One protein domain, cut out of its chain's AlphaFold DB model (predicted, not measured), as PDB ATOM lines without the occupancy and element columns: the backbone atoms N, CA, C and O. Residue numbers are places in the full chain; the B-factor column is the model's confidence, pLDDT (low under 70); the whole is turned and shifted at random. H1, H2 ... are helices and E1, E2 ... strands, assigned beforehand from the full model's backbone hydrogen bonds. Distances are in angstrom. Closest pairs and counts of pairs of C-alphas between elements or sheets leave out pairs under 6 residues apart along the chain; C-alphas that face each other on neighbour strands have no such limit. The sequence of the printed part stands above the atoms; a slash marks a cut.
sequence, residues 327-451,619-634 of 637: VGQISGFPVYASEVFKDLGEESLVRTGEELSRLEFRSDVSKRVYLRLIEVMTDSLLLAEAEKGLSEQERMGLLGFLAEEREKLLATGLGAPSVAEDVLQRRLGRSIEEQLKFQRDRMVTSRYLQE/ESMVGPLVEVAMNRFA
ATOM      1  N   VAL A 327     174.647 197.169 140.610       94.06
ATOM      2  CA  VAL A 327     175.412 198.423 140.674       94.06
ATOM      3  C   VAL A 327     176.894 198.190 140.394       94.06
ATOM      4  O   VAL A 327     177.580 199.061 139.864       94.06
ATOM      5  N   GLY A 328     177.389 196.992 140.690       92.62
ATOM      6  CA  GLY A 328     178.760 196.612 140.398       92.62
ATOM      7  C   GLY A 328     179.037 195.164 140.756       92.62
ATOM      8  O   GLY A 328     178.119 194.362 140.927       92.62
ATOM      9  N   GLN A 329     180.318 194.833 140.850       92.31
ATOM     10  CA  GLN A 329     180.793 193.503 141.192       92.31
ATOM     11  C   GLN A 329     182.019 193.644 142.090       92.31
ATOM     12  O   GLN A 329     182.854 194.495 141.817       92.31
ATOM     13  N   ILE A 330     182.138 192.815 143.125       89.06
ATOM     14  CA  ILE A 330     183.301 192.764 144.015       89.06
ATOM     15  C   ILE A 330     183.863 191.348 143.972       89.06
ATOM     16  O   ILE A 330     183.164 190.394 144.301       89.06
ATOM     17  N   SER A 331     185.110 191.198 143.524       84.62
ATOM     18  CA  SER A 331     185.809 189.900 143.463       84.62
ATOM     19  C   SER A 331     185.018 188.793 142.747       84.62
ATOM     20  O   SER A 331     185.117 187.616 143.083       84.62
ATOM     21  N   GLY A 332     184.211 189.166 141.752       87.38
ATOM     22  CA  GLY A 332     183.362 188.226 141.021       87.38
ATOM     23  C   GLY A 332     181.905 188.153 141.505       87.38
ATOM     24  O   GLY A 332     181.069 187.596 140.793       87.38
ATOM     25  N   PHE A 333     181.560 188.756 142.643       88.75
ATOM     26  CA  PHE A 333     180.205 188.744 143.201       88.75
ATOM     27  C   PHE A 333     179.417 189.996 142.806       88.75
ATOM     28  O   PHE A 333     179.895 191.100 143.067       88.75
ATOM     29  N   PRO A 334     178.242 189.868 142.161       92.88
ATOM     30  CA  PRO A 334     177.416 191.022 141.818       92.88
ATOM     31  C   PRO A 334     176.885 191.694 143.090       92.88
ATOM     32  O   PRO A 334     176.465 191.013 144.021       92.88
ATOM     33  N   VAL A 335     176.889 193.026 143.110       93.31
ATOM     34  CA  VAL A 335     176.344 193.842 144.201       93.31
ATOM     35  C   VAL A 335     175.047 194.483 143.727       93.31
ATOM     36  O   VAL A 335     175.047 195.294 142.793       93.31
ATOM     37  N   TYR A 336     173.943 194.128 144.380       95.62
ATOM     38  CA  TYR A 336     172.614 194.656 144.078       95.62
ATOM     39  C   TYR A 336     172.237 195.796 145.021       95.62
ATOM     40  O   TYR A 336     172.535 195.773 146.214       95.62
ATOM     41  N   ALA A 337     171.522 196.789 144.491       95.69
ATOM     42  CA  ALA A 337     171.053 197.917 145.291       95.69
ATOM     43  C   ALA A 337     170.093 197.496 146.420       95.69
ATOM     44  O   ALA A 337     170.161 198.041 147.521       95.69
ATOM     45  N   SER A 338     169.229 196.507 146.164       94.25
ATOM     46  CA  SER A 338     168.264 195.984 147.139       94.25
ATOM     47  C   SER A 338     168.952 195.416 148.382       94.25
ATOM     48  O   SER A 338     168.554 195.739 149.498       94.25
ATOM     49  N   GLU A 339     170.017 194.633 148.205       93.19
ATOM     50  CA  GLU A 339     170.778 194.041 149.309       93.19
ATOM     51  C   GLU A 339     171.460 195.114 150.170       93.19
ATOM     52  O   GLU A 339     171.328 195.104 151.393       93.19
ATOM     53  N   VAL A 340     172.103 196.103 149.536       95.62
ATOM     54  CA  VAL A 340     172.766 197.205 150.253       95.62
ATOM     55  C   VAL A 340     171.761 198.007 151.090       95.62
ATOM     56  O   VAL A 340     172.040 198.326 152.248       95.62
ATOM     57  N   PHE A 341     170.578 198.320 150.550       96.25
ATOM     58  CA  PHE A 341     169.561 199.075 151.292       96.25
ATOM     59  C   PHE A 341     168.823 198.247 152.344       96.25
ATOM     60  O   PHE A 341     168.458 198.801 153.382       96.25
ATOM     61  N   LYS A 342     168.647 196.936 152.125       93.69
ATOM     62  CA  LYS A 342     168.103 196.009 153.131       93.69
ATOM     63  C   LYS A 342     168.935 196.075 154.412       93.69
ATOM     64  O   LYS A 342     168.369 196.205 155.495       93.69
ATOM     65  N   ASP A 343     170.261 196.076 154.283       93.38
ATOM     66  CA  ASP A 343     171.176 196.119 155.427       93.38
ATOM     67  C   ASP A 343     171.291 197.504 156.078       93.38
ATOM     68  O   ASP A 343     171.451 197.605 157.293       93.38
ATOM     69  N   LEU A 344     171.170 198.581 155.294       95.75
ATOM     70  CA  LEU A 344     171.106 199.950 155.827       95.75
ATOM     71  C   LEU A 344     169.781 200.254 156.550       95.75
ATOM     72  O   LEU A 344     169.683 201.268 157.246       95.75
ATOM     73  N   GLY A 345     168.780 199.383 156.400       95.12
ATOM     74  CA  GLY A 345     167.440 199.543 156.942       95.12
ATOM     75  C   GLY A 345     166.623 200.530 156.115       95.12
ATOM     76  O   GLY A 345     166.654 201.736 156.366       95.12
ATOM     77  N   GLU A 346     165.842 200.014 155.161       95.44
ATOM     78  CA  GLU A 346     165.003 200.836 154.276       95.44
ATOM     79  C   GLU A 346     164.094 201.799 155.058       95.44
ATOM     80  O   GLU A 346     163.996 202.971 154.706       95.44
ATOM     81  N   GLU A 347     163.510 201.359 156.177       95.12
ATOM     82  CA  GLU A 347     162.686 202.204 157.057       95.12
ATOM     83  C   GLU A 347     163.461 203.406 157.621       95.12
ATOM     84  O   GLU A 347     162.936 204.518 157.705       95.12
ATOM     85  N   SER A 348     164.734 203.206 157.982       96.25
ATOM     86  CA  SER A 348     165.585 204.297 158.458       96.25
ATOM     87  C   SER A 348     165.894 205.280 157.336       96.25
ATOM     88  O   SER A 348     165.962 206.481 157.600       96.25
ATOM     89  N   LEU A 349     166.102 204.795 156.109       97.00
ATOM     90  CA  LEU A 349     166.353 205.647 154.947       97.00
ATOM     91  C   LEU A 349     165.117 206.478 154.593       97.00
ATOM     92  O   LEU A 349     165.264 207.675 154.370       97.00
ATOM     93  N   VAL A 350     163.918 205.883 154.635       97.25
ATOM     94  CA  VAL A 350     162.641 206.595 154.443       97.25
ATOM     95  C   VAL A 350     162.497 207.719 155.465       97.25
ATOM     96  O   VAL A 350     162.372 208.878 155.084       97.25
ATOM     97  N   ARG A 351     162.607 207.406 156.764       97.50
ATOM     98  CA  ARG A 351     162.474 208.413 157.828       97.50
ATOM     99  C   ARG A 351     163.489 209.551 157.676       97.50
ATOM    100  O   ARG A 351     163.133 210.718 157.766       97.50
ATOM    101  N   THR A 352     164.752 209.217 157.412       97.56
ATOM    102  CA  THR A 352     165.815 210.227 157.245       97.56
ATOM    103  C   THR A 352     165.563 211.098 156.004       97.56
ATOM    104  O   THR A 352     165.812 212.300 156.038       97.56
ATOM    105  N   GLY A 353     165.047 210.513 154.919       97.38
ATOM    106  CA  GLY A 353     164.708 211.227 153.684       97.38
ATOM    107  C   GLY A 353     163.499 212.158 153.804       97.38
ATOM    108  O   GLY A 353     163.391 213.109 153.029       97.38
ATOM    109  N   GLU A 354     162.619 211.917 154.780       97.19
ATOM    110  CA  GLU A 354     161.518 212.816 155.148       97.19
ATOM    111  C   GLU A 354     161.975 213.969 156.058       97.19
ATOM    112  O   GLU A 354     161.465 215.087 155.936       97.19
ATOM    113  N   GLU A 355     162.922 213.702 156.963       97.44
ATOM    114  CA  GLU A 355     163.418 214.655 157.966       97.44
ATOM    115  C   GLU A 355     164.450 215.650 157.410       97.44
ATOM    116  O   GLU A 355     164.442 216.821 157.796       97.44
ATOM    117  N   LEU A 356     165.345 215.204 156.522       97.75
ATOM    118  CA  LEU A 356     166.455 216.007 156.003       97.75
ATOM    119  C   LEU A 356     166.127 216.685 154.668       97.75
ATOM    120  O   LEU A 356     165.322 216.202 153.871       97.75
ATOM    121  N   SER A 357     166.815 217.794 154.371       96.88
ATOM    122  CA  SER A 357     166.776 218.358 153.019       96.88
ATOM    123  C   SER A 357     167.413 217.401 152.006       96.88
ATOM    124  O   SER A 357     168.273 216.586 152.341       96.88
ATOM    125  N   ARG A 358     167.045 217.528 150.725       96.94
ATOM    126  CA  ARG A 358     167.558 216.666 149.646       96.94
ATOM    127  C   ARG A 358     169.096 216.631 149.586       96.94
ATOM    128  O   ARG A 358     169.675 215.578 149.327       96.94
ATOM    129  N   LEU A 359     169.759 217.762 149.839       96.81
ATOM    130  CA  LEU A 359     171.223 217.861 149.863       96.81
ATOM    131  C   LEU A 359     171.825 217.136 151.079       96.81
ATOM    132  O   LEU A 359     172.766 216.356 150.929       96.81
ATOM    133  N   GLU A 360     171.274 217.373 152.271       97.38
ATOM    134  CA  GLU A 360     171.728 216.740 153.515       97.38
ATOM    135  C   GLU A 360     171.513 215.226 153.474       97.38
ATOM    136  O   GLU A 360     172.430 214.467 153.793       97.38
ATOM    137  N   PHE A 361     170.350 214.782 152.990       97.94
ATOM    138  CA  PHE A 361     170.042 213.370 152.789       97.94
ATOM    139  C   PHE A 361     171.027 212.712 151.821       97.94
ATOM    140  O   PHE A 361     171.572 211.655 152.129       97.94
ATOM    141  N   ARG A 362     171.343 213.360 150.688       97.81
ATOM    142  CA  ARG A 362     172.344 212.851 149.737       97.81
ATOM    143  C   ARG A 362     173.700 212.635 150.406       97.81
ATOM    144  O   ARG A 362     174.327 211.601 150.184       97.81
ATOM    145  N   SER A 363     174.152 213.595 151.216       97.75
ATOM    146  CA  SER A 363     175.426 213.496 151.934       97.75
ATOM    147  C   SER A 363     175.415 212.375 152.980       97.75
ATOM    148  O   SER A 363     176.374 211.605 153.056       97.75
ATOM    149  N   ASP A 364     174.346 212.264 153.774       97.88
ATOM    150  CA  ASP A 364     174.207 211.218 154.794       97.88
ATOM    151  C   ASP A 364     174.164 209.820 154.160       97.88
ATOM    152  O   ASP A 364     174.952 208.941 154.520       97.88
ATOM    153  N   VAL A 365     173.321 209.632 153.142       97.81
ATOM    154  CA  VAL A 365     173.214 208.369 152.405       97.81
ATOM    155  C   VAL A 365     174.528 208.016 151.724       97.81
ATOM    156  O   VAL A 365     174.952 206.868 151.820       97.81
ATOM    157  N   SER A 366     175.212 208.974 151.092       97.75
ATOM    158  CA  SER A 366     176.517 208.725 150.470       97.75
ATOM    159  C   SER A 366     177.525 208.174 151.473       97.75
ATOM    160  O   SER A 366     178.231 207.216 151.162       97.75
ATOM    161  N   LYS A 367     177.570 208.731 152.689       97.50
ATOM    162  CA  LYS A 367     178.452 208.243 153.754       97.50
ATOM    163  C   LYS A 367     178.071 206.827 154.197       97.50
ATOM    164  O   LYS A 367     178.950 205.979 154.330       97.50
ATOM    165  N   ARG A 368     176.780 206.557 154.411       97.62
ATOM    166  CA  ARG A 368     176.292 205.234 154.846       97.62
ATOM    167  C   ARG A 368     176.515 204.155 153.788       97.62
ATOM    168  O   ARG A 368     177.013 203.085 154.114       97.62
ATOM    169  N   VAL A 369     176.197 204.456 152.529       97.06
ATOM    170  CA  VAL A 369     176.435 203.571 151.379       97.06
ATOM    171  C   VAL A 369     177.921 203.274 151.234       97.06
ATOM    172  O   VAL A 369     178.288 202.115 151.077       97.06
ATOM    173  N   TYR A 370     178.781 204.291 151.333       96.25
ATOM    174  CA  TYR A 370     180.228 204.106 151.256       96.25
ATOM    175  C   TYR A 370     180.748 203.163 152.349       96.25
ATOM    176  O   TYR A 370     181.436 202.192 152.041       96.25
ATOM    177  N   LEU A 371     180.366 203.397 153.610       95.62
ATOM    178  CA  LEU A 371     180.751 202.525 154.725       95.62
ATOM    179  C   LEU A 371     180.234 201.093 154.529       95.62
ATOM    180  O   LEU A 371     180.992 200.143 154.709       95.62
ATOM    181  N   ARG A 372     178.979 200.928 154.086       95.81
ATOM    182  CA  ARG A 372     178.405 199.600 153.845       95.81
ATOM    183  C   ARG A 372     179.109 198.856 152.713       95.81
ATOM    184  O   ARG A 372     179.356 197.662 152.840       95.81
ATOM    185  N   LEU A 373     179.453 199.539 151.624       94.62
ATOM    186  CA  LEU A 373     180.208 198.932 150.528       94.62
ATOM    187  C   LEU A 373     181.604 198.493 150.971       94.62
ATOM    188  O   LEU A 373     182.046 197.432 150.545       94.62
ATOM    189  N   ILE A 374     182.280 199.262 151.831       93.50
ATOM    190  CA  ILE A 374     183.569 198.848 152.406       93.50
ATOM    191  C   ILE A 374     183.413 197.565 153.223       93.50
ATOM    192  O   ILE A 374     184.226 196.656 153.068       93.50
ATOM    193  N   GLU A 375     182.378 197.465 154.060       93.31
ATOM    194  CA  GLU A 375     182.099 196.249 154.836       93.31
ATOM    195  C   GLU A 375     181.846 195.049 153.917       93.31
ATOM    196  O   GLU A 375     182.538 194.041 154.022       93.31
ATOM    197  N   VAL A 376     180.920 195.181 152.959       93.19
ATOM    198  CA  VAL A 376     180.592 194.117 151.995       93.19
ATOM    199  C   VAL A 376     181.824 193.703 151.195       93.19
ATOM    200  O   VAL A 376     182.037 192.513 150.962       93.19
ATOM    201  N   MET A 377     182.652 194.670 150.792       92.81
ATOM    202  CA  MET A 377     183.883 194.397 150.066       92.81
ATOM    203  C   MET A 377     184.875 193.618 150.918       92.81
ATOM    204  O   MET A 377     185.369 192.584 150.482       92.81
ATOM    205  N   THR A 378     185.138 194.092 152.135       92.69
ATOM    206  CA  THR A 378     186.090 193.466 153.058       92.69
ATOM    207  C   THR A 378     185.655 192.043 153.402       92.69
ATOM    208  O   THR A 378     186.468 191.123 153.328       92.69
ATOM    209  N   ASP A 379     184.366 191.835 153.683       94.31
ATOM    210  CA  ASP A 379     183.799 190.513 153.969       94.31
ATOM    211  C   ASP A 379     183.906 189.574 152.759       94.31
ATOM    212  O   ASP A 379     184.281 188.410 152.906       94.31
ATOM    213  N   SER A 380     183.622 190.076 151.551       92.75
ATOM    214  CA  SER A 380     183.695 189.289 150.311       92.75
ATOM    215  C   SER A 380     185.132 188.907 149.958       92.75
ATOM    216  O   SER A 380     185.392 187.754 149.608       92.75
ATOM    217  N   LEU A 381     186.073 189.848 150.087       93.44
ATOM    218  CA  LEU A 381     187.503 189.614 149.882       93.44
ATOM    219  C   LEU A 381     188.035 188.579 150.866       93.44
ATOM    220  O   LEU A 381     188.689 187.612 150.472       93.44
ATOM    221  N   LEU A 382     187.714 188.758 152.148       95.56
ATOM    222  CA  LEU A 382     188.124 187.845 153.201       95.56
ATOM    223  C   LEU A 382     187.541 186.449 152.985       95.56
ATOM    224  O   LEU A 382     188.259 185.461 153.131       95.56
ATOM    225  N   LEU A 383     186.256 186.353 152.640       95.94
ATOM    226  CA  LEU A 383     185.602 185.078 152.372       95.94
ATOM    227  C   LEU A 383     186.235 184.376 151.169       95.94
ATOM    228  O   LEU A 383     186.554 183.194 151.266       95.94
ATOM    229  N   ALA A 384     186.462 185.096 150.068       94.69
ATOM    230  CA  ALA A 384     187.095 184.543 148.878       94.69
ATOM    231  C   ALA A 384     188.502 184.013 149.188       94.69
ATOM    232  O   ALA A 384     188.874 182.927 148.737       94.69
ATOM    233  N   GLU A 385     189.280 184.745 149.983       95.38
ATOM    234  CA  GLU A 385     190.611 184.313 150.397       95.38
ATOM    235  C   GLU A 385     190.563 183.108 151.351       95.38
ATOM    236  O   GLU A 385     191.314 182.143 151.189       95.38
ATOM    237  N   ALA A 386     189.613 183.097 152.286       96.88
ATOM    238  CA  ALA A 386     189.400 181.978 153.192       96.88
ATOM    239  C   ALA A 386     188.964 180.698 152.453       96.88
ATOM    240  O   ALA A 386     189.469 179.615 152.745       96.88
ATOM    241  N   GLU A 387     188.082 180.798 151.454       96.12
ATOM    242  CA  GLU A 387     187.629 179.656 150.649       96.12
ATOM    243  C   GLU A 387     188.754 179.026 149.811       96.12
ATOM    244  O   GLU A 387     188.794 177.796 149.648       96.12
ATOM    245  N   LYS A 388     189.695 179.843 149.314       96.31
ATOM    246  CA  LYS A 388     190.914 179.350 148.650       96.31
ATOM    247  C   LYS A 388     191.802 178.557 149.609       96.31
ATOM    248  O   LYS A 388     192.422 177.588 149.181       96.31
ATOM    249  N   GLY A 389     191.844 178.952 150.883       95.38
ATOM    250  CA  GLY A 389     192.634 178.294 151.926       95.38
ATOM    251  C   GLY A 389     192.077 176.952 152.412       95.38
ATOM    252  O   GLY A 389     192.825 176.166 152.988       95.38
ATOM    253  N   LEU A 390     190.795 176.652 152.170       96.75
ATOM    254  CA  LEU A 390     190.166 175.419 152.654       96.75
ATOM    255  C   LEU A 390     190.662 174.170 151.912       96.75
ATOM    256  O   LEU A 390     190.438 174.020 150.706       96.75
ATOM    257  N   SER A 391     191.198 173.208 152.662       97.38
ATOM    258  CA  SER A 391     191.486 171.858 152.172       97.38
ATOM    259  C   SER A 391     190.207 171.070 151.857       97.38
ATOM    260  O   SER A 391     189.117 171.354 152.362       97.38
ATOM    261  N   GLU A 392     190.321 170.019 151.042       97.38
ATOM    262  CA  GLU A 392     189.182 169.154 150.697       97.38
ATOM    263  C   GLU A 392     188.538 168.510 151.937       97.38
ATOM    264  O   GLU A 392     187.312 168.474 152.062       97.38
ATOM    265  N   GLN A 393     189.354 168.069 152.901       97.50
ATOM    266  CA  GLN A 393     188.862 167.493 154.151       97.50
ATOM    267  C   GLN A 393     188.053 168.509 154.971       97.50
ATOM    268  O   GLN A 393     187.023 168.160 155.548       97.50
ATOM    269  N   GLU A 394     188.488 169.767 155.013       95.81
ATOM    270  CA  GLU A 394     187.781 170.831 155.731       95.81
ATOM    271  C   GLU A 394     186.482 171.217 155.043       95.81
ATOM    272  O   GLU A 394     185.482 171.420 155.725       95.81
ATOM    273  N   ARG A 395     186.459 171.245 153.705       97.00
ATOM    274  CA  ARG A 395     185.224 171.440 152.935       97.00
ATOM    275  C   ARG A 395     184.205 170.348 153.257       97.00
ATOM    276  O   ARG A 395     183.043 170.654 153.511       97.00
ATOM    277  N   MET A 396     184.640 169.091 153.334       97.00
ATOM    278  CA  MET A 396     183.774 167.978 153.740       97.00
ATOM    279  C   MET A 396     183.296 168.106 155.194       97.00
ATOM    280  O   MET A 396     182.119 167.877 155.476       97.00
ATOM    281  N   GLY A 397     184.175 168.515 156.114       96.25
ATOM    282  CA  GLY A 397     183.811 168.778 157.510       96.25
ATOM    283  C   GLY A 397     182.794 169.915 157.658       96.25
ATOM    284  O   GLY A 397     181.822 169.781 158.402       96.25
ATOM    285  N   LEU A 398     182.970 170.996 156.894       96.25
ATOM    286  CA  LEU A 398     182.060 172.137 156.827       96.25
ATOM    287  C   LEU A 398     180.659 171.710 156.376       96.25
ATOM    288  O   LEU A 398     179.676 172.111 156.991       96.25
ATOM    289  N   LEU A 399     180.552 170.858 155.352       97.25
ATOM    290  CA  LEU A 399     179.257 170.338 154.900       97.25
ATOM    291  C   LEU A 399     178.545 169.527 155.991       97.25
ATOM    292  O   LEU A 399     177.341 169.690 156.186       97.25
ATOM    293  N   GLY A 400     179.286 168.692 156.727       97.50
ATOM    294  CA  GLY A 400     178.742 167.948 157.865       97.50
ATOM    295  C   GLY A 400     178.222 168.871 158.971       97.50
ATOM    296  O   GLY A 400     177.106 168.686 159.452       97.50
ATOM    297  N   PHE A 401     178.992 169.905 159.315       97.06
ATOM    298  CA  PHE A 401     178.585 170.916 160.291       97.06
ATOM    299  C   PHE A 401     177.311 171.662 159.864       97.06
ATOM    300  O   PHE A 401     176.387 171.811 160.659       97.06
ATOM    301  N   LEU A 402     177.219 172.090 158.600       97.25
ATOM    302  CA  LEU A 402     176.038 172.795 158.091       97.25
ATOM    303  C   LEU A 402     174.790 171.906 158.058       97.25
ATOM    304  O   LEU A 402     173.685 172.403 158.270       97.25
ATOM    305  N   ALA A 403     174.947 170.599 157.832       97.94
ATOM    306  CA  ALA A 403     173.843 169.651 157.930       97.94
ATOM    307  C   ALA A 403     173.313 169.542 159.371       97.94
ATOM    308  O   ALA A 403     172.100 169.589 159.579       97.94
ATOM    309  N   GLU A 404     174.208 169.468 160.362       97.81
ATOM    310  CA  GLU A 404     173.835 169.457 161.782       97.81
ATOM    311  C   GLU A 404     173.156 170.773 162.197       97.81
ATOM    312  O   GLU A 404     172.131 170.769 162.882       97.81
ATOM    313  N   GLU A 405     173.689 171.914 161.755       97.69
ATOM    314  CA  GLU A 405     173.104 173.223 162.057       97.69
ATOM    315  C   GLU A 405     171.719 173.379 161.415       97.69
ATOM    316  O   GLU A 405     170.790 173.870 162.058       97.69
ATOM    317  N   ARG A 406     171.530 172.877 160.188       97.62
ATOM    318  CA  ARG A 406     170.212 172.837 159.540       97.62
ATOM    319  C   ARG A 406     169.212 172.032 160.364       97.62
ATOM    320  O   ARG A 406     168.086 172.484 160.557       97.62
ATOM    321  N   GLU A 407     169.607 170.868 160.874       97.62
ATOM    322  CA  GLU A 407     168.749 170.042 161.729       97.62
ATOM    323  C   GLU A 407     168.366 170.774 163.027       97.62
ATOM    324  O   GLU A 407     167.196 170.767 163.417       97.62
ATOM    325  N   LYS A 408     169.311 171.488 163.655       97.19
ATOM    326  CA  LYS A 408     169.036 172.325 164.837       97.19
ATOM    327  C   LYS A 408     168.049 173.449 164.535       97.19
ATOM    328  O   LYS A 408     167.132 173.674 165.326       97.19
ATOM    329  N   LEU A 409     168.204 174.136 163.402       96.44
ATOM    330  CA  LEU A 409     167.273 175.182 162.973       96.44
ATOM    331  C   LEU A 409     165.871 174.599 162.736       96.44
ATOM    332  O   LEU A 409     164.896 175.140 163.252       96.44
ATOM    333  N   LEU A 410     165.759 173.441 162.080       97.19
ATOM    334  CA  LEU A 410     164.477 172.753 161.870       97.19
ATOM    335  C   LEU A 410     163.822 172.279 163.178       97.19
ATOM    336  O   LEU A 410     162.596 172.326 163.313       97.19
ATOM    337  N   ALA A 411     164.617 171.871 164.169       96.94
ATOM    338  CA  ALA A 411     164.115 171.475 165.482       96.94
ATOM    339  C   ALA A 411     163.406 172.628 166.221       96.94
ATOM    340  O   ALA A 411     162.492 172.369 167.008       96.94
ATOM    341  N   THR A 412     163.749 173.893 165.937       94.50
ATOM    342  CA  THR A 412     163.036 175.054 166.512       94.50
ATOM    343  C   THR A 412     161.582 175.161 166.039       94.50
ATOM    344  O   THR A 412     160.732 175.632 166.793       94.50
ATOM    345  N   GLY A 413     161.276 174.650 164.841       93.31
ATOM    346  CA  GLY A 413     159.929 174.571 164.270       93.31
ATOM    347  C   GLY A 413     159.217 173.243 164.528       93.31
ATOM    348  O   GLY A 413     158.337 172.870 163.755       93.31
ATOM    349  N   LEU A 414     159.617 172.487 165.560       94.44
ATOM    350  CA  LEU A 414     159.093 171.142 165.857       94.44
ATOM    351  C   LEU A 414     159.262 170.149 164.685       94.44
ATOM    352  O   LEU A 414     158.494 169.197 164.557       94.44
ATOM    353  N   GLY A 415     160.261 170.373 163.824       92.31
ATOM    354  CA  GLY A 415     160.549 169.549 162.648       92.31
ATOM    355  C   GLY A 415     159.799 169.946 161.371       92.31
ATOM    356  O   GLY A 415     160.076 169.371 160.321       92.31
ATOM    357  N   ALA A 416     158.888 170.926 161.417       96.00
ATOM    358  CA  ALA A 416     158.242 171.457 160.219       96.00
ATOM    359  C   ALA A 416     159.072 172.618 159.629       96.00
ATOM    360  O   ALA A 416     159.271 173.623 160.316       96.00
ATOM    361  N   PRO A 417     159.533 172.529 158.365       95.25
ATOM    362  CA  PRO A 417     160.433 173.525 157.786       95.25
ATOM    363  C   PRO A 417     159.796 174.911 157.668       95.25
ATOM    364  O   PRO A 417     160.438 175.889 158.022       95.25
ATOM    365  N   SER A 418     158.522 175.004 157.271       96.81
ATOM    366  CA  SER A 418     157.809 176.288 157.185       96.81
ATOM    367  C   SER A 418     157.643 176.970 158.544       96.81
ATOM    368  O   SER A 418     157.753 178.183 158.644       96.81
ATOM    369  N   VAL A 419     157.423 176.193 159.610       97.69
ATOM    370  CA  VAL A 419     157.293 176.738 160.967       97.69
ATOM    371  C   VAL A 419     158.645 177.230 161.478       97.69
ATOM    372  O   VAL A 419     158.713 178.287 162.098       97.69
ATOM    373  N   ALA A 420     159.723 176.484 161.221       97.56
ATOM    374  CA  ALA A 420     161.077 176.905 161.579       97.56
ATOM    375  C   ALA A 420     161.480 178.188 160.837       97.56
ATOM    376  O   ALA A 420     162.008 179.112 161.454       97.56
ATOM    377  N   GLU A 421     161.166 178.255 159.544       97.12
ATOM    378  CA  GLU A 421     161.370 179.421 158.687       97.12
ATOM    379  C   GLU A 421     160.622 180.647 159.227       97.12
ATOM    380  O   GLU A 421     161.241 181.669 159.503       97.12
ATOM    381  N   ASP A 422     159.318 180.526 159.506       97.12
ATOM    382  CA  ASP A 422     158.511 181.612 160.072       97.12
ATOM    383  C   ASP A 422     159.063 182.107 161.419       97.12
ATOM    384  O   ASP A 422     159.074 183.308 161.705       97.12
ATOM    385  N   VAL A 423     159.516 181.186 162.275       96.94
ATOM    386  CA  VAL A 423     160.105 181.518 163.580       96.94
ATOM    387  C   VAL A 423     161.432 182.259 163.410       96.94
ATOM    388  O   VAL A 423     161.668 183.246 164.113       96.94
ATOM    389  N   LEU A 424     162.291 181.821 162.487       96.31
ATOM    390  CA  LEU A 424     163.574 182.469 162.208       96.31
ATOM    391  C   LEU A 424     163.388 183.824 161.535       96.31
ATOM    392  O   LEU A 424     163.985 184.797 161.996       96.31
ATOM    393  N   GLN A 425     162.491 183.930 160.557       95.62
ATOM    394  CA  GLN A 425     162.174 185.184 159.888       95.62
ATOM    395  C   GLN A 425     161.628 186.216 160.881       95.62
ATOM    396  O   GLN A 425     162.070 187.359 160.887       95.62
ATOM    397  N   ARG A 426     160.734 185.826 161.801       95.62
ATOM    398  CA  ARG A 426     160.222 186.744 162.837       95.62
ATOM    399  C   ARG A 426     161.274 187.143 163.868       95.62
ATOM    400  O   ARG A 426     161.212 188.246 164.401       95.62
ATOM    401  N   ARG A 427     162.206 186.246 164.203       95.81
ATOM    402  CA  ARG A 427     163.204 186.482 165.260       95.81
ATOM    403  C   ARG A 427     164.448 187.213 164.761       95.81
ATOM    404  O   ARG A 427     165.029 187.994 165.512       95.81
ATOM    405  N   LEU A 428     164.904 186.882 163.559       94.25
ATOM    406  CA  LEU A 428     166.189 187.297 162.997       94.25
ATOM    407  C   LEU A 428     166.046 188.047 161.669       94.25
ATOM    408  O   LEU A 428     167.033 188.621 161.221       94.25
ATOM    409  N   GLY A 429     164.865 188.037 161.039       94.06
ATOM    410  CA  GLY A 429     164.656 188.638 159.719       94.06
ATOM    411  C   GLY A 429     165.341 187.881 158.579       94.06
ATOM    412  O   GLY A 429     165.609 188.490 157.546       94.06
ATOM    413  N   ARG A 430     165.678 186.600 158.785       95.12
ATOM    414  CA  ARG A 430     166.442 185.774 157.841       95.12
ATOM    415  C   ARG A 430     165.799 184.414 157.634       95.12
ATOM    416  O   ARG A 430     165.293 183.830 158.599       95.12
ATOM    417  N   SER A 431     165.947 183.892 156.421       96.62
ATOM    418  CA  SER A 431     165.588 182.510 156.105       96.62
ATOM    419  C   SER A 431     166.547 181.493 156.717       96.62
ATOM    420  O   SER A 431     167.661 181.831 157.135       96.62
ATOM    421  N   ILE A 432     166.146 180.221 156.758       96.56
ATOM    422  CA  ILE A 432     167.021 179.107 157.142       96.56
ATOM    423  C   ILE A 432     168.260 179.088 156.243       96.56
ATOM    424  O   ILE A 432     169.379 178.987 156.744       96.56
ATOM    425  N   GLU A 433     168.086 179.202 154.928       97.31
ATOM    426  CA  GLU A 433     169.179 179.200 153.957       97.31
ATOM    427  C   GLU A 433     170.118 180.402 154.136       97.31
ATOM    428  O   GLU A 433     171.337 180.216 154.169       97.31
ATOM    429  N   GLU A 434     169.583 181.615 154.314       95.38
ATOM    430  CA  GLU A 434     170.380 182.817 154.602       95.38
ATOM    431  C   GLU A 434     171.152 182.663 155.917       95.38
ATOM    432  O   GLU A 434     172.333 183.008 156.000       95.38
ATOM    433  N   GLN A 435     170.517 182.099 156.946       96.56
ATOM    434  CA  GLN A 435     171.154 181.872 158.236       96.56
ATOM    435  C   GLN A 435     172.258 180.811 158.149       96.56
ATOM    436  O   GLN A 435     173.315 180.986 158.755       96.56
ATOM    437  N   LEU A 436     172.059 179.733 157.387       97.44
ATOM    438  CA  LEU A 436     173.090 178.719 157.148       97.44
ATOM    439  C   LEU A 436     174.269 179.289 156.363       97.44
ATOM    440  O   LEU A 436     175.415 179.017 156.722       97.44
ATOM    441  N   LYS A 437     174.006 180.108 155.336       96.56
ATOM    442  CA  LYS A 437     175.048 180.828 154.596       96.56
ATOM    443  C   LYS A 437     175.834 181.749 155.531       96.56
ATOM    444  O   LYS A 437     177.053 181.660 155.589       96.56
ATOM    445  N   PHE A 438     175.149 182.536 156.356       95.50
ATOM    446  CA  PHE A 438     175.796 183.397 157.345       95.50
ATOM    447  C   PHE A 438     176.683 182.611 158.330       95.50
ATOM    448  O   PHE A 438     177.806 183.021 158.619       95.50
ATOM    449  N   GLN A 439     176.211 181.464 158.833       96.44
ATOM    450  CA  GLN A 439     177.001 180.610 159.731       96.44
ATOM    451  C   GLN A 439     178.210 179.986 159.025       96.44
ATOM    452  O   GLN A 439     179.295 179.933 159.608       96.44
ATOM    453  N   ARG A 440     178.040 179.542 157.771       97.56
ATOM    454  CA  ARG A 440     179.126 179.051 156.913       97.56
ATOM    455  C   ARG A 440     180.206 180.112 156.775       97.56
ATOM    456  O   ARG A 440     181.354 179.851 157.128       97.56
ATOM    457  N   ASP A 441     179.826 181.287 156.292       97.19
ATOM    458  CA  ASP A 441     180.762 182.348 155.936       97.19
ATOM    459  C   ASP A 441     181.514 182.820 157.191       97.19
ATOM    460  O   ASP A 441     182.743 182.909 157.186       97.19
ATOM    461  N   ARG A 442     180.816 182.967 158.328       96.75
ATOM    462  CA  ARG A 442     181.434 183.272 159.629       96.75
ATOM    463  C   ARG A 442     182.428 182.201 160.085       96.75
ATOM    464  O   ARG A 442     183.492 182.533 160.606       96.75
ATOM    465  N   MET A 443     182.097 180.917 159.955       96.38
ATOM    466  CA  MET A 443     182.991 179.843 160.398       96.38
ATOM    467  C   MET A 443     184.245 179.756 159.522       96.38
ATOM    468  O   MET A 443     185.346 179.611 160.047       96.38
ATOM    469  N   VAL A 444     184.085 179.876 158.201       97.62
ATOM    470  CA  VAL A 444     185.194 179.829 157.237       97.62
ATOM    471  C   VAL A 444     186.156 180.996 157.463       97.62
ATOM    472  O   VAL A 444     187.351 180.778 157.652       97.62
ATOM    473  N   THR A 445     185.634 182.222 157.533       97.19
ATOM    474  CA  THR A 445     186.437 183.436 157.757       97.19
ATOM    475  C   THR A 445     187.115 183.454 159.127       97.19
ATOM    476  O   THR A 445     188.313 183.719 159.212       97.19
ATOM    477  N   SER A 446     186.398 183.118 160.209       96.44
ATOM    478  CA  SER A 446     186.980 183.110 161.563       96.44
ATOM    479  C   SER A 446     188.104 182.090 161.709       96.44
ATOM    480  O   SER A 446     189.148 182.413 162.273       96.44
ATOM    481  N   ARG A 447     187.934 180.881 161.162       96.69
ATOM    482  CA  ARG A 447     188.981 179.858 161.161       96.69
ATOM    483  C   ARG A 447     190.207 180.315 160.376       96.69
ATOM    484  O   ARG A 447     191.322 180.195 160.877       96.69
ATOM    485  N   TYR A 448     189.998 180.861 159.180       97.56
ATOM    486  CA  TYR A 448     191.081 181.373 158.347       97.56
ATOM    487  C   TYR A 448     191.896 182.449 159.079       97.56
ATOM    488  O   TYR A 448     193.122 182.361 159.154       97.56
ATOM    489  N   LEU A 449     191.221 183.425 159.697       97.56
ATOM    490  CA  LEU A 449     191.887 184.461 160.487       97.56
ATOM    491  C   LEU A 449     192.633 183.879 161.689       97.56
ATOM    492  O   LEU A 449     193.740 184.319 161.986       97.56
ATOM    493  N   GLN A 450     192.071 182.873 162.364       97.00
ATOM    494  CA  GLN A 450     192.764 182.202 163.462       97.00
ATOM    495  C   GLN A 450     194.060 181.545 162.986       97.00
ATOM    496  O   GLN A 450     195.114 181.802 163.561       97.00
ATOM    497  N   GLU A 451     194.013 180.760 161.913       97.44
ATOM    498  CA  GLU A 451     195.189 180.084 161.355       97.44
ATOM    499  C   GLU A 451     196.245 181.079 160.850       97.44
ATOM    500  O   GLU A 451     197.445 180.858 161.029       97.44
ATOM    501  N   GLU A 619     184.177 203.676 144.622       91.75
ATOM    502  CA  GLU A 619     183.765 205.042 144.274       91.75
ATOM    503  C   GLU A 619     182.805 205.055 143.075       91.75
ATOM    504  O   GLU A 619     181.826 205.802 143.068       91.75
ATOM    505  N   SER A 620     183.020 204.149 142.112       93.62
ATOM    506  CA  SER A 620     182.144 203.988 140.949       93.62
ATOM    507  C   SER A 620     180.760 203.414 141.288       93.62
ATOM    508  O   SER A 620     179.799 203.705 140.582       93.62
ATOM    509  N   MET A 621     180.635 202.648 142.381       95.25
ATOM    510  CA  MET A 621     179.372 202.053 142.842       95.25
ATOM    511  C   MET A 621     178.560 202.991 143.745       95.25
ATOM    512  O   MET A 621     177.329 202.930 143.748       95.25
ATOM    513  N   VAL A 622     179.219 203.876 144.504       96.81
ATOM    514  CA  VAL A 622     178.536 204.796 145.432       96.81
ATOM    515  C   VAL A 622     177.592 205.731 144.687       96.81
ATOM    516  O   VAL A 622     176.457 205.903 145.119       96.81
ATOM    517  N   GLY A 623     178.033 206.317 143.570       96.31
ATOM    518  CA  GLY A 623     177.226 207.257 142.784       96.31
ATOM    519  C   GLY A 623     175.864 206.678 142.378       96.31
ATOM    520  O   GLY A 623     174.842 207.222 142.804       96.31
ATOM    521  N   PRO A 624     175.826 205.550 141.643       96.56
ATOM    522  CA  PRO A 624     174.572 204.913 141.249       96.56
ATOM    523  C   PRO A 624     173.704 204.480 142.440       96.56
ATOM    524  O   PRO A 624     172.490 204.654 142.399       96.56
ATOM    525  N   LEU A 625     174.292 203.975 143.534       96.56
ATOM    526  CA  LEU A 625     173.526 203.643 144.745       96.56
ATOM    527  C   LEU A 625     172.891 204.884 145.373       96.56
ATOM    528  O   LEU A 625     171.711 204.868 145.719       96.56
ATOM    529  N   VAL A 626     173.640 205.977 145.494       97.81
ATOM    530  CA  VAL A 626     173.101 207.237 146.006       97.81
ATOM    531  C   VAL A 626     171.974 207.725 145.102       97.81
ATOM    532  O   VAL A 626     170.934 208.108 145.616       97.81
ATOM    533  N   GLU A 627     172.111 207.659 143.778       96.56
ATOM    534  CA  GLU A 627     171.036 208.037 142.852       96.56
ATOM    535  C   GLU A 627     169.771 207.189 143.030       96.56
ATOM    536  O   GLU A 627     168.672 207.741 143.110       96.56
ATOM    537  N   VAL A 628     169.908 205.866 143.171       96.06
ATOM    538  CA  VAL A 628     168.768 204.980 143.455       96.06
ATOM    539  C   VAL A 628     168.115 205.351 144.789       96.06
ATOM    540  O   VAL A 628     166.890 205.454 144.864       96.06
ATOM    541  N   ALA A 629     168.909 205.616 145.827       96.62
ATOM    542  CA  ALA A 629     168.393 206.016 147.130       96.62
ATOM    543  C   ALA A 629     167.698 207.386 147.092       96.62
ATOM    544  O   ALA A 629     166.626 207.545 147.672       96.62
ATOM    545  N   MET A 630     168.261 208.358 146.370       97.56
ATOM    546  CA  MET A 630     167.658 209.678 146.175       97.56
ATOM    547  C   MET A 630     166.309 209.574 145.464       97.56
ATOM    548  O   MET A 630     165.373 210.272 145.832       97.56
ATOM    549  N   ASN A 631     166.190 208.698 144.467       95.69
ATOM    550  CA  ASN A 631     164.938 208.516 143.737       95.69
ATOM    551  C   ASN A 631     163.879 207.763 144.551       95.69
ATOM    552  O   ASN A 631     162.688 207.999 144.361       95.69
ATOM    553  N   ARG A 632     164.299 206.848 145.433       94.94
ATOM    554  CA  ARG A 632     163.388 205.972 146.182       94.94
ATOM    555  C   ARG A 632     162.952 206.539 147.529       94.94
ATOM    556  O   ARG A 632     161.820 206.300 147.937       94.94
ATOM    557  N   PHE A 633     163.845 207.232 148.227       96.81
ATOM    558  CA  PHE A 633     163.665 207.574 149.639       96.81
ATOM    559  C   PHE A 633     163.707 209.076 149.926       96.81
ATOM    560  O   PHE A 633     163.230 209.490 150.978       96.81
ATOM    561  N   ALA A 634     164.265 209.905 149.034       97.06
ATOM    562  CA  ALA A 634     164.267 211.347 149.262       97.06
ATOM    563  C   ALA A 634     162.875 211.939 149.017       97.06
ATOM    564  O   ALA A 634     162.145 211.517 148.116       97.06
TER     565      ALA A 634
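Overview. This is residues 327 to 451 and 619 to 634 of the 637 residues of an uncharacterized protein of Planctomycetaceae bacterium (UniProt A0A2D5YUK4). One long helix, H3, joins two lobes: H2, H7, H1 and the small strand hairpin E1 E2 are gathered along it, H2 and H7 by its first half, H1 by its residues 368 to 373 and the hairpin by its residues 373 to 384, while H4, H5 and H6 form a loose second lobe at its last residues, where H6 packs on residues 382 to 389. In that second lobe H5 crosses between one end of H4 and one end of H6. The printed part has 141 residues with two named strands, then seven named helices; the sheet E1 - E2 is antiparallel and the class is mostly helix. The whole is loose, with a radius of gyration of the C-alphas of 18.4 A and spans of 53 by 37 by 22 A.

Along the chain. E1 is residues 327 to 330, beginning at C-alpha 327 (175.412, 198.423, 140.674), and E2 is 333 to 336. H1 is 337 to 344, H2 346 to 355, and H3 358 to 389, 45.9 A long. H4 is 392 to 412, 31.1 A; H5 417 to 428; H6 432 to 451, 28.5 A. H7, 619 to 633, 21.0 A, ends at C-alpha 633 (163.665, 207.574, 149.639).

Arrangement. In the hairpin E1 and E2, N 330 and O 333 are 2.8 A apart, within hydrogen-bond range. H3, the hub, touches H7 at a steep tilt of 51 degrees, opposite ways; the closest C-alphas, of Ser 366 and Val 626, are 5.8 A apart. With residues 382 to 389 alone it touches H6, C-alphas 386 and 448 being closest at 5.5 A. H4 touches H6 at a steep tilt of 41 degrees, closest at C-alphas 402 and 436, 6.7 A. H4 and H5 touch about perpendicular, at 89 degrees, closest at C-alphas 410 and 420, 5.4 A. H1 touches H3, closest at C-alphas 340 and 372, 7.1 A; H2 touches H7, closest at C-alphas 350 and 633, 5.0 A. Every O i to N i+4 pair is within hydrogen-bond range in H1 to H6, and 9 of 11 in H7.

Size, cuts and confidence. C-alphas 357 and 393, the two farthest apart, are 55.5 A apart. Residues 452 to 618 are not printed; C-alphas 451 and 619 are 32.3 A apart across the cut. No printed residue is under 70 in pLDDT.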